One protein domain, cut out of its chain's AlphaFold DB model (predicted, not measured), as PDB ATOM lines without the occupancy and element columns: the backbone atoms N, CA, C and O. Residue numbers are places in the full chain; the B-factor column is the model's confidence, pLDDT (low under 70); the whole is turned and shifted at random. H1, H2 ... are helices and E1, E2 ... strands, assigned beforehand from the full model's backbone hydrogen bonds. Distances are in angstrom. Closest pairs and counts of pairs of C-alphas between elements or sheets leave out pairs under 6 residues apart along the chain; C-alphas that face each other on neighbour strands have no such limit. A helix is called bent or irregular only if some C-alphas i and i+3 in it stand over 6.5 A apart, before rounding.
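This is residues 2 to 88 of the 99 residues of an uncharacterized protein of Thiohalocapsa marina (UniProt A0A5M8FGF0). A small antiparallel sheet of three strands forms a wall with two longer helices, H1 and H3, over one of its faces, H1 over the E1 and E3 side and H3 over the E3 and E2 side. The short helix H5 bridges the last parts of H1 and H3 at one end, where the short helix H4 lies farther out beyond H3; at the other end are the short helix H2 and a stretch with no named element, residues 31 to 43. The printed part has 87 residues, with five named helices and three strands in the order H1 E1 H2 H3 H4 H5 E2 E3; the sheet's order is E1, E3, E2, and the class is mixed, helices and strands. The whole is compact, with a radius of gyration of the C-alphas of 12.9 A, and its outline is rounded, spanning 35 by 29 by 22 A.

H1, residues 2 to 14, is on the sheet made by E1, residues 20 to 23, E3, residues 82 to 87, and E2, residues 73 to 79. Its height over the sheet is 9.7 A. It lies over E3 and only just over E1, with 3 of its C-alphas falling on E1, and on the local plane it runs along the strands, at 21 degrees to E3. The closest C-alphas of H1 and E1 are those of Phe 12 and Tyr 21, 6.8 A apart. E1 is an edge strand, antiparallel to the inner strand E3 at 155 degrees, with N 21 and O 85 at 2.9 A and N 83 and O 23 at 2.9 A, both within hydrogen-bond range. H2, residues 26 to 30, only grazes the sheet, with residues 26 to 27. It is close but not clearly touching H3, residues 44 to 55, where the closest C-alphas are those of Ala 29 and Leu 44, 6.1 A apart. H3 is on the same face of the sheet as H1, at a height over the sheet of 9.6 A; it lies over E3 and E2, slantwise to the strands, at 34 degrees to E2 on the local plane. These two helices on one face give two layers, one of helices and one of strands. H1 and H3 are near each other, with 5 pairs of C-alphas within 10 A. H4, residues 57 to 60, meets H3 only through their link, is not on the sheet, and is apart from H1. H5, residues 67 to 70, only grazes the sheet. It touches H1 through residues 9 to 13 of that helix alone, the closest C-alphas being those of Glu 9 and Ile 69, 6.8 A apart. It also touches H3, through residues 51 to 55 of H3 alone, with the C-alphas of Met 55 and Ser 70 closest at 5.8 A. E2 and E3 form a hairpin, antiparallel at 167 degrees, with N 77 and O 84 at 2.9 A and N 84 and O 77 at 2.9 A, within hydrogen-bond range. In H3 every O i to N i+4 pair is within hydrogen-bond range, against 7 of 9 in H1 and 0 of 1 in H2, where 2 of 2 O i to N i+3 pairs are; H4 and H5 are too short for an O i to N i+4 pair.

H1 begins at C-alpha 2, at (7.678, 44.426, 101.882), and is 19.3 A long from first to last C-alpha. It is irregular, but only just: C-alphas 10 and 13 are 6.6 A apart. E1 measures 10.2 A, and H2 has five residues, Leu 26 to Tyr 30. H3 begins at C-alpha 44, at (1.863, 42.671, 95.221), and is 16.6 A long. H4 and H5 have four residues each. E2 is 17.4 A long and E3 16.3 A, ending at C-alpha 87, at (14.783, 43.257, 81.742).

The two C-alphas farthest apart are those of Pro 33 and Gly 61, at 37.7 A. The printed part has no cut. The link from H2 to H3 is long, with 13 residues; that from H4 to H5 is short, and the other links are tight. The mean pLDDT of the printed part is 94.3, and no printed residue is under 70.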
ATOM      1  N   LYS A   2       6.641  43.387 102.134       86.38
ATOM      2  CA  LYS A   2       7.678  44.426 101.882       86.38
ATOM      3  C   LYS A   2       8.999  43.858 101.324       86.38
ATOM      4  O   LYS A   2       9.632  44.501 100.499       86.38
ATOM      5  N   HIS A   3       9.368  42.648 101.748       91.06
ATOM      6  CA  HIS A   3      10.554  41.914 101.292       91.06
ATOM      7  C   HIS A   3      10.654  41.744  99.764       91.06
ATOM      8  O   HIS A   3      11.663  42.136  99.206       91.06
ATOM      9  N   ILE A   4       9.608  41.261  99.079       93.38
ATOM     10  CA  ILE A   4       9.594  41.043  97.625       93.38
ATOM     11  C   ILE A   4       9.887  42.342  96.874       93.38
ATOM     12  O   ILE A   4      10.736  42.350  95.990       93.38
ATOM     13  N   ARG A   5       9.237  43.450  97.264       91.25
ATOM     14  CA  ARG A   5       9.496  44.764  96.652       91.25
ATOM     15  C   ARG A   5      10.940  45.194  96.866       91.25
ATOM     16  O   ARG A   5      11.618  45.533  95.908       91.25
ATOM     17  N   LYS A   6      11.435  45.083  98.105       94.00
ATOM     18  CA  LYS A   6      12.812  45.461  98.423       94.00
ATOM     19  C   LYS A   6      13.834  44.629  97.642       94.00
ATOM     20  O   LYS A   6      14.818  45.190  97.167       94.00
ATOM     21  N   SER A   7      13.603  43.325  97.499       96.38
ATOM     22  CA  SER A   7      14.447  42.444  96.690       96.38
ATOM     23  C   SER A   7      14.424  42.850  95.220       96.38
ATOM     24  O   SER A   7      15.490  43.019  94.643       96.38
ATOM     25  N   LEU A   8      13.244  43.093  94.636       95.06
ATOM     26  CA  LEU A   8      13.127  43.524  93.242       95.06
ATOM     27  C   LEU A   8      13.856  44.855  92.999       95.06
ATOM     28  O   LEU A   8      14.715  44.923  92.127       95.06
ATOM     29  N   GLU A   9      13.574  45.875  93.812       93.81
ATOM     30  CA  GLU A   9      14.198  47.207  93.742       93.81
ATOM     31  C   GLU A   9      15.728  47.153  93.873       93.81
ATOM     32  O   GLU A   9      16.433  47.985  93.310       93.81
ATOM     33  N   THR A  10      16.254  46.172  94.611       95.50
ATOM     34  CA  THR A  10      17.699  46.034  94.846       95.50
ATOM     35  C   THR A  10      18.382  45.192  93.765       95.50
ATOM     36  O   THR A  10      19.486  45.518  93.340       95.50
ATOM     37  N   LEU A  11      17.753  44.100  93.326       96.56
ATOM     38  CA  LEU A  11      18.384  43.081  92.483       96.56
ATOM     39  C   LEU A  11      18.105  43.276  90.991       96.56
ATOM     40  O   LEU A  11      18.972  42.984  90.170       96.56
ATOM     41  N   PHE A  12      16.935  43.790  90.610       95.88
ATOM     42  CA  PHE A  12      16.583  43.987  89.200       95.88
ATOM     43  C   PHE A  12      17.539  44.946  88.465       95.88
ATOM     44  O   PHE A  12      17.963  44.627  87.346       95.88
ATOM     45  N   PRO A  13      18.000  46.064  89.066       92.06
ATOM     46  CA  PRO A  13      19.016  46.907  88.434       92.06
ATOM     47  C   PRO A  13      20.345  46.180  88.182       92.06
ATOM     48  O   PRO A  13      21.029  46.503  87.213       92.06
ATOM     49  N   LEU A  14      20.673  45.162  88.986       94.31
ATOM     50  CA  LEU A  14      21.904  44.365  88.878       94.31
ATOM     51  C   LEU A  14      21.797  43.200  87.886       94.31
ATOM     52  O   LEU A  14      22.808  42.612  87.516       94.31
ATOM     53  N   LEU A  15      20.582  42.858  87.454       96.31
ATOM     54  CA  LEU A  15      20.344  41.792  86.488       96.31
ATOM     55  C   LEU A  15      21.010  42.118  85.142       96.31
ATOM     56  O   LEU A  15      20.998  43.270  84.700       96.31
ATOM     57  N   SER A  16      21.567  41.118  84.464       95.56
ATOM     58  CA  SER A  16      22.120  41.299  83.117       95.56
ATOM     59  C   SER A  16      21.064  41.826  82.138       95.56
ATOM     60  O   SER A  16      19.866  41.580  82.302       95.56
ATOM     61  N   LYS A  17      21.505  42.536  81.091       92.81
ATOM     62  CA  LYS A  17      20.634  42.918  79.967       92.81
ATOM     63  C   LYS A  17      19.964  41.666  79.382       92.81
ATOM     64  O   LYS A  17      20.631  40.642  79.242       92.81
ATOM     65  N   ASN A  18      18.676  41.761  79.042       93.94
ATOM     66  CA  ASN A  18      17.833  40.654  78.565       93.94
ATOM     67  C   ASN A  18      17.634  39.527  79.598       93.94
ATOM     68  O   ASN A  18      17.218  38.426  79.244       93.94
ATOM     69  N   GLY A  19      17.969  39.771  80.869       97.00
ATOM     70  CA  GLY A  19      17.717  38.833  81.955       97.00
ATOM     71  C   GLY A  19      16.258  38.845  82.404       97.00
ATOM     72  O   GLY A  19      15.502  39.772  82.118       97.00
ATOM     73  N   VAL A  20      15.880  37.828  83.174       97.69
ATOM     74  CA  VAL A  20      14.523  37.677  83.706       97.69
ATOM     75  C   VAL A  20      14.560  37.618  85.231       97.69
ATOM     76  O   VAL A  20      15.387  36.914  85.809       97.69
ATOM     77  N   TYR A  21      13.668  38.360  85.886       97.88
ATOM     78  CA  TYR A  21      13.448  38.290  87.329       97.88
ATOM     79  C   TYR A  21      12.110  37.606  87.608       97.88
ATOM     80  O   TYR A  21      11.078  38.030  87.086       97.88
ATOM     81  N   LEU A  22      12.124  36.564  88.441       97.88
ATOM     82  CA  LEU A  22      10.936  35.790  88.783       97.88
ATOM     83  C   LEU A  22      10.563  35.982  90.254       97.88
ATOM     84  O   LEU A  22      11.424  36.073  91.130       97.88
ATOM     85  N   VAL A  23       9.260  36.021  90.519       97.50
ATOM     86  CA  VAL A  23       8.683  35.942  91.862       97.50
ATOM     87  C   VAL A  23       7.716  34.767  91.896       97.50
ATOM     88  O   VAL A  23       6.714  34.776  91.182       97.50
ATOM     89  N   GLU A  24       8.022  33.786  92.736       97.38
ATOM     90  CA  GLU A  24       7.201  32.599  92.985       97.38
ATOM     91  C   GLU A  24       6.283  32.790  94.205       97.38
ATOM     92  O   GLU A  24       6.328  33.816  94.895       97.38
ATOM     93  N   ASP A  25       5.423  31.802  94.454       95.56
ATOM     94  CA  ASP A  25       4.501  31.733  95.591       95.56
ATOM     95  C   ASP A  25       3.546  32.931  95.722       95.56
ATOM     96  O   ASP A  25       3.206  33.390  96.821       95.56
ATOM     97  N   LEU A  26       3.046  33.446  94.593       95.19
ATOM     98  CA  LEU A  26       2.166  34.623  94.609       95.19
ATOM     99  C   LEU A  26       0.785  34.388  95.211       95.19
ATOM    100  O   LEU A  26       0.112  35.359  95.559       95.19
ATOM    101  N   HIS A  27       0.361  33.141  95.411       94.81
ATOM    102  CA  HIS A  27      -0.839  32.842  96.194       94.81
ATOM    103  C   HIS A  27      -0.766  33.461  97.608       94.81
ATOM    104  O   HIS A  27      -1.779  33.932  98.133       94.81
ATOM    105  N   THR A  28       0.438  33.594  98.183       94.12
ATOM    106  CA  THR A  28       0.660  34.269  99.475       94.12
ATOM    107  C   THR A  28       0.271  35.750  99.459       94.12
ATOM    108  O   THR A  28      -0.034  36.320 100.511       94.12
ATOM    109  N   ALA A  29       0.180  36.383  98.280       94.44
ATOM    110  CA  ALA A  29      -0.273  37.766  98.137       94.44
ATOM    111  C   ALA A  29      -1.719  37.975  98.602       94.44
ATOM    112  O   ALA A  29      -2.111  39.093  98.948       94.44
ATOM    113  N   TYR A  30      -2.507  36.904  98.667       94.25
ATOM    114  CA  TYR A  30      -3.889  36.925  99.137       94.25
ATOM    115  C   TYR A  30      -4.029  36.586 100.622       94.25
ATOM    116  O   TYR A  30      -5.092  36.809 101.197       94.25
ATOM    117  N   TRP A  31      -2.974  36.086 101.266       94.12
ATOM    118  CA  TRP A  31      -3.044  35.528 102.613       94.12
ATOM    119  C   TRP A  31      -2.670  36.569 103.685       94.12
ATOM    120  O   TRP A  31      -1.556  37.105 103.664       94.12
ATOM    121  N   PRO A  32      -3.553  36.849 104.667       91.62
ATOM    122  CA  PRO A  32      -3.276  37.816 105.733       91.62
ATOM    123  C   PRO A  32      -1.970  37.580 106.520       91.62
ATOM    124  O   PRO A  32      -1.274  38.568 106.767       91.62
ATOM    125  N   PRO A  33      -1.562  36.332 106.852       92.75
ATOM    126  CA  PRO A  33      -0.303  36.077 107.567       92.75
ATOM    127  C   PRO A  33       0.952  36.613 106.864       92.75
ATOM    128  O   PRO A  33       1.916  36.991 107.522       92.75
ATOM    129  N   TYR A  34       0.928  36.734 105.534       90.19
ATOM    130  CA  TYR A  34       2.048  37.245 104.729       90.19
ATOM    131  C   TYR A  34       1.916  38.750 104.416       90.19
ATOM    132  O   TYR A  34       2.608  39.315 103.553       90.19
ATOM    133  N   ALA A  35       1.040  39.436 105.160       86.44
ATOM    134  CA  ALA A  35       0.592  40.806 104.925       86.44
ATOM    135  C   ALA A  35      -0.045  41.008 103.536       86.44
ATOM    136  O   ALA A  35       0.063  42.092 102.953       86.44
ATOM    137  N   GLY A  36      -0.667  39.947 103.014       89.12
ATOM    138  CA  GLY A  36      -1.464  39.947 101.799       89.12
ATOM    139  C   GLY A  36      -2.916  40.363 102.043       89.12
ATOM    140  O   GLY A  36      -3.249  41.026 103.027       89.12
ATOM    141  N   GLY A  37      -3.782  39.987 101.109       94.06
ATOM    142  CA  GLY A  37      -5.229  40.184 101.161       94.06
ATOM    143  C   GLY A  37      -5.776  40.603  99.801       94.06
ATOM    144  O   GLY A  37      -5.167  41.423  99.112       94.06
ATOM    145  N   TYR A  38      -6.935  40.067  99.420       91.75
ATOM    146  CA  TYR A  38      -7.530  40.292  98.096       91.75
ATOM    147  C   TYR A  38      -7.731  41.780  97.764       91.75
ATOM    148  O   TYR A  38      -7.249  42.255  96.741       91.75
ATOM    149  N   HIS A  39      -8.307  42.555  98.686       89.75
ATOM    150  CA  HIS A  39      -8.457  44.012  98.545       89.75
ATOM    151  C   HIS A  39      -7.362  44.822  99.255       89.75
ATOM    152  O   HIS A  39      -7.483  46.036  99.428       89.75
ATOM    153  N   SER A  40      -6.283  44.173  99.697       89.88
ATOM    154  CA  SER A  40      -5.234  44.846 100.455       89.88
ATOM    155  C   SER A  40      -4.472  45.826  99.572       89.88
ATOM    156  O   SER A  40      -3.948  45.475  98.515       89.88
ATOM    157  N   SER A  41      -4.305  47.056 100.057       88.00
ATOM    158  CA  SER A  41      -3.474  48.056  99.383       88.00
ATOM    159  C   SER A  41      -2.000  47.643  99.275       88.00
ATOM    160  O   SER A  41      -1.273  48.170  98.431       88.00
ATOM    161  N   LYS A  42      -1.585  46.684 100.112       87.75
ATOM    162  CA  LYS A  42      -0.233  46.126 100.214       87.75
ATOM    163  C   LYS A  42      -0.016  44.897  99.326       87.75
ATOM    164  O   LYS A  42       1.116  44.422  99.257       87.75
ATOM    165  N   ASN A  43      -1.062  44.401  98.662       92.19
ATOM    166  CA  ASN A  43      -0.980  43.264  97.750       92.19
ATOM    167  C   ASN A  43       0.038  43.549  96.626       92.19
ATOM    168  O   ASN A  43       0.102  44.669  96.103       92.19
ATOM    169  N   LEU A  44       0.857  42.553  96.276       93.94
ATOM    170  CA  LEU A  44       1.863  42.671  95.221       93.94
ATOM    171  C   LEU A  44       1.243  43.013  93.866       93.94
ATOM    172  O   LEU A  44       1.800  43.849  93.167       93.94
ATOM    173  N   PHE A  45       0.061  42.491  93.536       94.44
ATOM    174  CA  PHE A  45      -0.581  42.762  92.246       94.44
ATOM    175  C   PHE A  45      -0.917  44.244  92.037       94.44
ATOM    176  O   PHE A  45      -0.888  44.726  90.907       94.44
ATOM    177  N   ARG A  46      -1.143  45.018  93.112       93.00
ATOM    178  CA  ARG A  46      -1.284  46.483  92.996       93.00
ATOM    179  C   ARG A  46       0.024  47.155  92.588       93.00
ATOM    180  O   ARG A  46      -0.005  48.145  91.871       93.00
ATOM    181  N   TYR A  47       1.154  46.632  93.056       93.38
ATOM    182  CA  TYR A  47       2.476  47.105  92.656       93.38
ATOM    183  C   TYR A  47       2.810  46.667  91.226       93.38
ATOM    184  O   TYR A  47       3.219  47.499  90.425       93.38
ATOM    185  N   THR A  48       2.515  45.419  90.853       95.50
ATOM    186  CA  THR A  48       2.639  44.945  89.466       95.50
ATOM    187  C   THR A  48       1.827  45.808  88.499       95.50
ATOM    188  O   THR A  48       2.337  46.196  87.456       95.50
ATOM    189  N   LEU A  49       0.598  46.195  88.860       95.69
ATOM    190  CA  LEU A  49      -0.213  47.104  88.045       95.69
ATOM    191  C   LEU A  49       0.440  48.485  87.866       95.69
ATOM    192  O   LEU A  49       0.352  49.065  86.787       95.69
ATOM    193  N   GLN A  50       1.126  49.009  88.886       95.88
ATOM    194  CA  GLN A  50       1.887  50.258  88.755       95.88
ATOM    195  C   GLN A  50       3.052  50.105  87.771       95.88
ATOM    196  O   GLN A  50       3.242  50.985  86.940       95.88
ATOM    197  N   LEU A  51       3.765  48.973  87.793       96.00
ATOM    198  CA  LEU A  51       4.800  48.680  86.794       96.00
ATOM    199  C   LEU A  51       4.218  48.580  85.377       96.00
ATOM    200  O   LEU A  51       4.807  49.108  84.437       96.00
ATOM    201  N   ILE A  52       3.038  47.969  85.220       96.06
ATOM    202  CA  ILE A  52       2.329  47.912  83.932       96.06
ATOM    203  C   ILE A  52       1.972  49.323  83.451       96.06
ATOM    204  O   ILE A  52       2.182  49.630  82.279       96.06
ATOM    205  N   HIS A  53       1.458  50.191  84.325       96.56
ATOM    206  CA  HIS A  53       1.191  51.586  83.967       96.56
ATOM    207  C   HIS A  53       2.466  52.306  83.532       96.56
ATOM    208  O   HIS A  53       2.479  52.926  82.475       96.56
ATOM    209  N   ASP A  54       3.557  52.156  84.278       95.88
ATOM    210  CA  ASP A  54       4.829  52.770  83.916       95.88
ATOM    211  C   ASP A  54       5.379  52.268  82.576       95.88
ATOM    212  O   ASP A  54       5.891  53.059  81.785       95.88
ATOM    213  N   MET A  55       5.246  50.974  82.277       93.69
ATOM    214  CA  MET A  55       5.609  50.407  80.971       93.69
ATOM    215  C   MET A  55       4.815  51.083  79.837       93.69
ATOM    216  O   MET A  55       5.351  51.360  78.765       93.69
ATOM    217  N   HIS A  56       3.561  51.459  80.105       93.88
ATOM    218  CA  HIS A  56       2.662  52.140  79.169       93.88
ATOM    219  C   HIS A  56       2.703  53.679  79.248       93.88
ATOM    220  O   HIS A  56       1.888  54.337  78.592       93.88
ATOM    221  N   HIS A  57       3.642  54.277  79.994       94.56
ATOM    222  CA  HIS A  57       3.678  55.729  80.232       94.56
ATOM    223  C   HIS A  57       3.676  56.583  78.955       94.56
ATOM    224  O   HIS A  57       3.108  57.679  78.943       94.56
ATOM    225  N   TRP A  58       4.230  56.057  77.859       92.88
ATOM    226  CA  TRP A  58       4.237  56.682  76.536       92.88
ATOM    227  C   TRP A  58       2.842  57.029  75.999       92.88
ATOM    228  O   TRP A  58       2.713  57.960  75.207       92.88
ATOM    229  N   TYR A  59       1.805  56.301  76.422       94.50
ATOM    230  CA  TYR A  59       0.456  56.398  75.861       94.50
ATOM    231  C   TYR A  59      -0.506  57.256  76.685       94.50
ATOM    232  O   TYR A  59      -1.521  57.704  76.164       94.50
ATOM    233  N   HIS A  60      -0.216  57.483  77.967       95.12
ATOM    234  CA  HIS A  60      -1.106  58.235  78.860       95.12
ATOM    235  C   HIS A  60      -0.476  59.508  79.439       95.12
ATOM    236  O   HIS A  60      -1.123  60.206  80.218       95.12
ATOM    237  N   GLY A  61       0.787  59.804  79.112       91.00
ATOM    238  CA  GLY A  61       1.438  61.082  79.422       91.00
ATOM    239  C   GLY A  61       1.681  61.367  80.909       91.00
ATOM    240  O   GLY A  61       1.934  62.512  81.268       91.00
ATOM    241  N   LYS A  62       1.605  60.356  81.786       95.69
ATOM    242  CA  LYS A  62       1.932  60.513  83.218       95.69
ATOM    243  C   LYS A  62       3.363  60.050  83.466       95.69
ATOM    244  O   LYS A  62       3.839  59.146  82.785       95.69
ATOM    245  N   ALA A  63       4.022  60.652  84.453       95.12
ATOM    246  CA  ALA A  63       5.333  60.200  84.901       95.12
ATOM    247  C   ALA A  63       5.266  58.772  85.465       95.12
ATOM    248  O   ALA A  63       4.233  58.356  85.998       95.12
ATOM    249  N   LYS A  64       6.386  58.053  85.359       95.75
ATOM    250  CA  LYS A  64       6.559  56.726  85.956       95.75
ATOM    251  C   LYS A  64       6.558  56.821  87.484       95.75
ATOM    252  O   LYS A  64       7.103  57.771  88.044       95.75
ATOM    253  N   ILE A  65       5.970  55.828  88.138       96.00
ATOM    254  CA  ILE A  65       5.883  55.689  89.593       96.00
ATOM    255  C   ILE A  65       7.157  55.031  90.148       96.00
ATOM    256  O   ILE A  65       7.652  55.472  91.181       96.00
ATOM    257  N   HIS A  66       7.691  54.025  89.447       95.12
ATOM    258  CA  HIS A  66       8.859  53.205  89.812       95.12
ATOM    259  C   HIS A  66       9.906  53.191  88.682       95.12
ATOM    260  O   HIS A  66      10.182  52.135  88.092       95.12
ATOM    261  N   PRO A  67      10.455  54.359  88.293       93.25
ATOM    262  CA  PRO A  67      11.326  54.496  87.124       93.25
ATOM    263  C   PRO A  67      12.594  53.631  87.171       93.25
ATOM    264  O   PRO A  67      13.118  53.288  86.113       93.25
ATOM    265  N   GLU A  68      13.084  53.267  88.353       91.00
ATOM    266  CA  GLU A  68      14.259  52.416  88.572       91.00
ATOM    267  C   GLU A  68      14.069  50.972  88.090       91.00
ATOM    268  O   GLU A  68      15.038  50.312  87.717       91.00
ATOM    269  N   ILE A  69      12.820  50.501  88.049       93.25
ATOM    270  CA  ILE A  69      12.448  49.199  87.488       93.25
ATOM    271  C   ILE A  69      11.899  49.383  86.077       93.25
ATOM    272  O   ILE A  69      12.398  48.800  85.115       93.25
ATOM    273  N   SER A  70      10.881  50.229  85.933       91.62
ATOM    274  CA  SER A  70      10.075  50.321  84.715       91.62
ATOM    275  C   SER A  70      10.776  51.002  83.539       91.62
ATOM    276  O   SER A  70      10.257  51.020  82.425       91.62
ATOM    277  N   SER A  71      11.960  51.585  83.739       90.81
ATOM    278  CA  SER A  71      12.812  52.054  82.631       90.81
ATOM    279  C   SER A  71      13.606  50.955  81.955       90.81
ATOM    280  O   SER A  71      14.102  51.184  80.861       90.81
ATOM    281  N   TYR A  72      13.670  49.774  82.561       92.06
ATOM    282  CA  TYR A  72      14.331  48.604  81.998       92.06
ATOM    283  C   TYR A  72      13.374  47.414  81.910       92.06
ATOM    284  O   TYR A  72      13.833  46.288  81.827       92.06
ATOM    285  N   CYS A  73      12.062  47.636  81.998       93.81
ATOM    286  CA  CYS A  73      11.053  46.582  81.984       93.81
ATOM    287  C   CYS A  73      10.381  46.540  80.611       93.81
ATOM    288  O   CYS A  73       9.574  47.419  80.304       93.81
ATOM    289  N   ASP A  74      10.689  45.514  79.822       92.62
ATOM    290  CA  ASP A  74      10.141  45.358  78.468       92.62
ATOM    291  C   ASP A  74       8.916  44.427  78.450       92.62
ATOM    292  O   ASP A  74       8.060  44.544  77.574       92.62
ATOM    293  N   GLY A  75       8.793  43.550  79.451       95.06
ATOM    294  CA  GLY A  75       7.722  42.560  79.539       95.06
ATOM    295  C   GLY A  75       7.358  42.201  80.977       95.06
ATOM    296  O   GLY A  75       8.211  42.145  81.864       95.06
ATOM    297  N   ILE A  76       6.064  41.956  81.208       97.12
ATOM    298  CA  ILE A  76       5.522  41.446  82.472       97.12
ATOM    299  C   ILE A  76       4.557  40.305  82.157       97.12
ATOM    300  O   ILE A  76       3.568  40.509  81.450       97.12
ATOM    301  N   HIS A  77       4.797  39.132  82.739       97.81
ATOM    302  CA  HIS A  77       3.937  37.958  82.590       97.81
ATOM    303  C   HIS A  77       3.422  37.528  83.957       97.81
ATOM    304  O   HIS A  77       4.184  37.419  84.920       97.81
ATOM    305  N   VAL A  78       2.115  37.296  84.040       97.19
ATOM    306  CA  VAL A  78       1.447  36.854  85.263       97.19
ATOM    307  C   VAL A  78       0.818  35.497  84.997       97.19
ATOM    308  O   VAL A  78      -0.044  35.369  84.129       97.19
ATOM    309  N   HIS A  79       1.242  34.500  85.762       97.38
ATOM    310  CA  HIS A  79       0.692  33.149  85.760       97.38
ATOM    311  C   HIS A  79       0.216  32.786  87.171       97.38
ATOM    312  O   HIS A  79       0.418  33.547  88.124       97.38
ATOM    313  N   ASP A  80      -0.428  31.626  87.317       96.56
ATOM    314  CA  ASP A  80      -0.783  31.139  88.648       96.56
ATOM    315  C   ASP A  80       0.480  31.000  89.516       96.56
ATOM    316  O   ASP A  80       1.465  30.385  89.116       96.56
ATOM    317  N   SER A  81       0.459  31.644  90.684       95.75
ATOM    318  CA  SER A  81       1.585  31.783  91.619       95.75
ATOM    319  C   SER A  81       2.905  32.349  91.082       95.75
ATOM    320  O   SER A  81       3.887  32.305  91.821       95.75
ATOM    321  N   LEU A  82       2.957  32.934  89.882       97.88
ATOM    322  CA  LEU A  82       4.217  33.378  89.277       97.88
ATOM    323  C   LEU A  82       4.107  34.760  88.620       97.88
ATOM    324  O   LEU A  82       3.167  35.045  87.877       97.88
ATOM    325  N   LEU A  83       5.108  35.605  88.861       98.06
ATOM    326  CA  LEU A  83       5.328  36.870  88.154       98.06
ATOM    327  C   LEU A  83       6.709  36.843  87.519       98.06
ATOM    328  O   LEU A  83       7.703  36.586  88.195       98.06
ATOM    329  N   ILE A  84       6.754  37.168  86.236       98.31
ATOM    330  CA  ILE A  84       7.968  37.237  85.433       98.31
ATOM    331  C   ILE A  84       8.119  38.680  84.957       98.31
ATOM    332  O   ILE A  84       7.170  39.249  84.416       98.31
ATOM    333  N   ILE A  85       9.295  39.267  85.173       97.50
ATOM    334  CA  ILE A  85       9.644  40.614  84.715       97.50
ATOM    335  C   ILE A  85      10.883  40.504  83.830       97.50
ATOM    336  O   ILE A  85      11.949  40.083  84.290       97.50
ATOM    337  N   GLU A  86      10.739  40.884  82.567       97.56
ATOM    338  CA  GLU A  86      11.819  40.862  81.584       97.56
ATOM    339  C   GLU A  86      12.585  42.182  81.612       97.56
ATOM    340  O   GLU A  86      12.001  43.264  81.478       97.56
ATOM    341  N   LYS A  87      13.906  42.094  81.783       96.44
ATOM    342  CA  LYS A  87      14.783  43.257  81.742       96.44
ATOM    343  C   LYS A  87      15.259  43.527  80.326       96.44
ATOM    344  O   LYS A  87      15.974  42.710  79.759       96.44
ATOM    345  N   GLY A  88      14.991  44.718  79.815       93.88
ATOM    346  CA  GLY A  88      15.506  45.177  78.534       93.88
ATOM    347  C   GLY A  88      15.921  46.642  78.557       93.88
ATOM    348  O   GLY A  88      16.454  47.132  79.556       93.88
TER     349      GLY A  88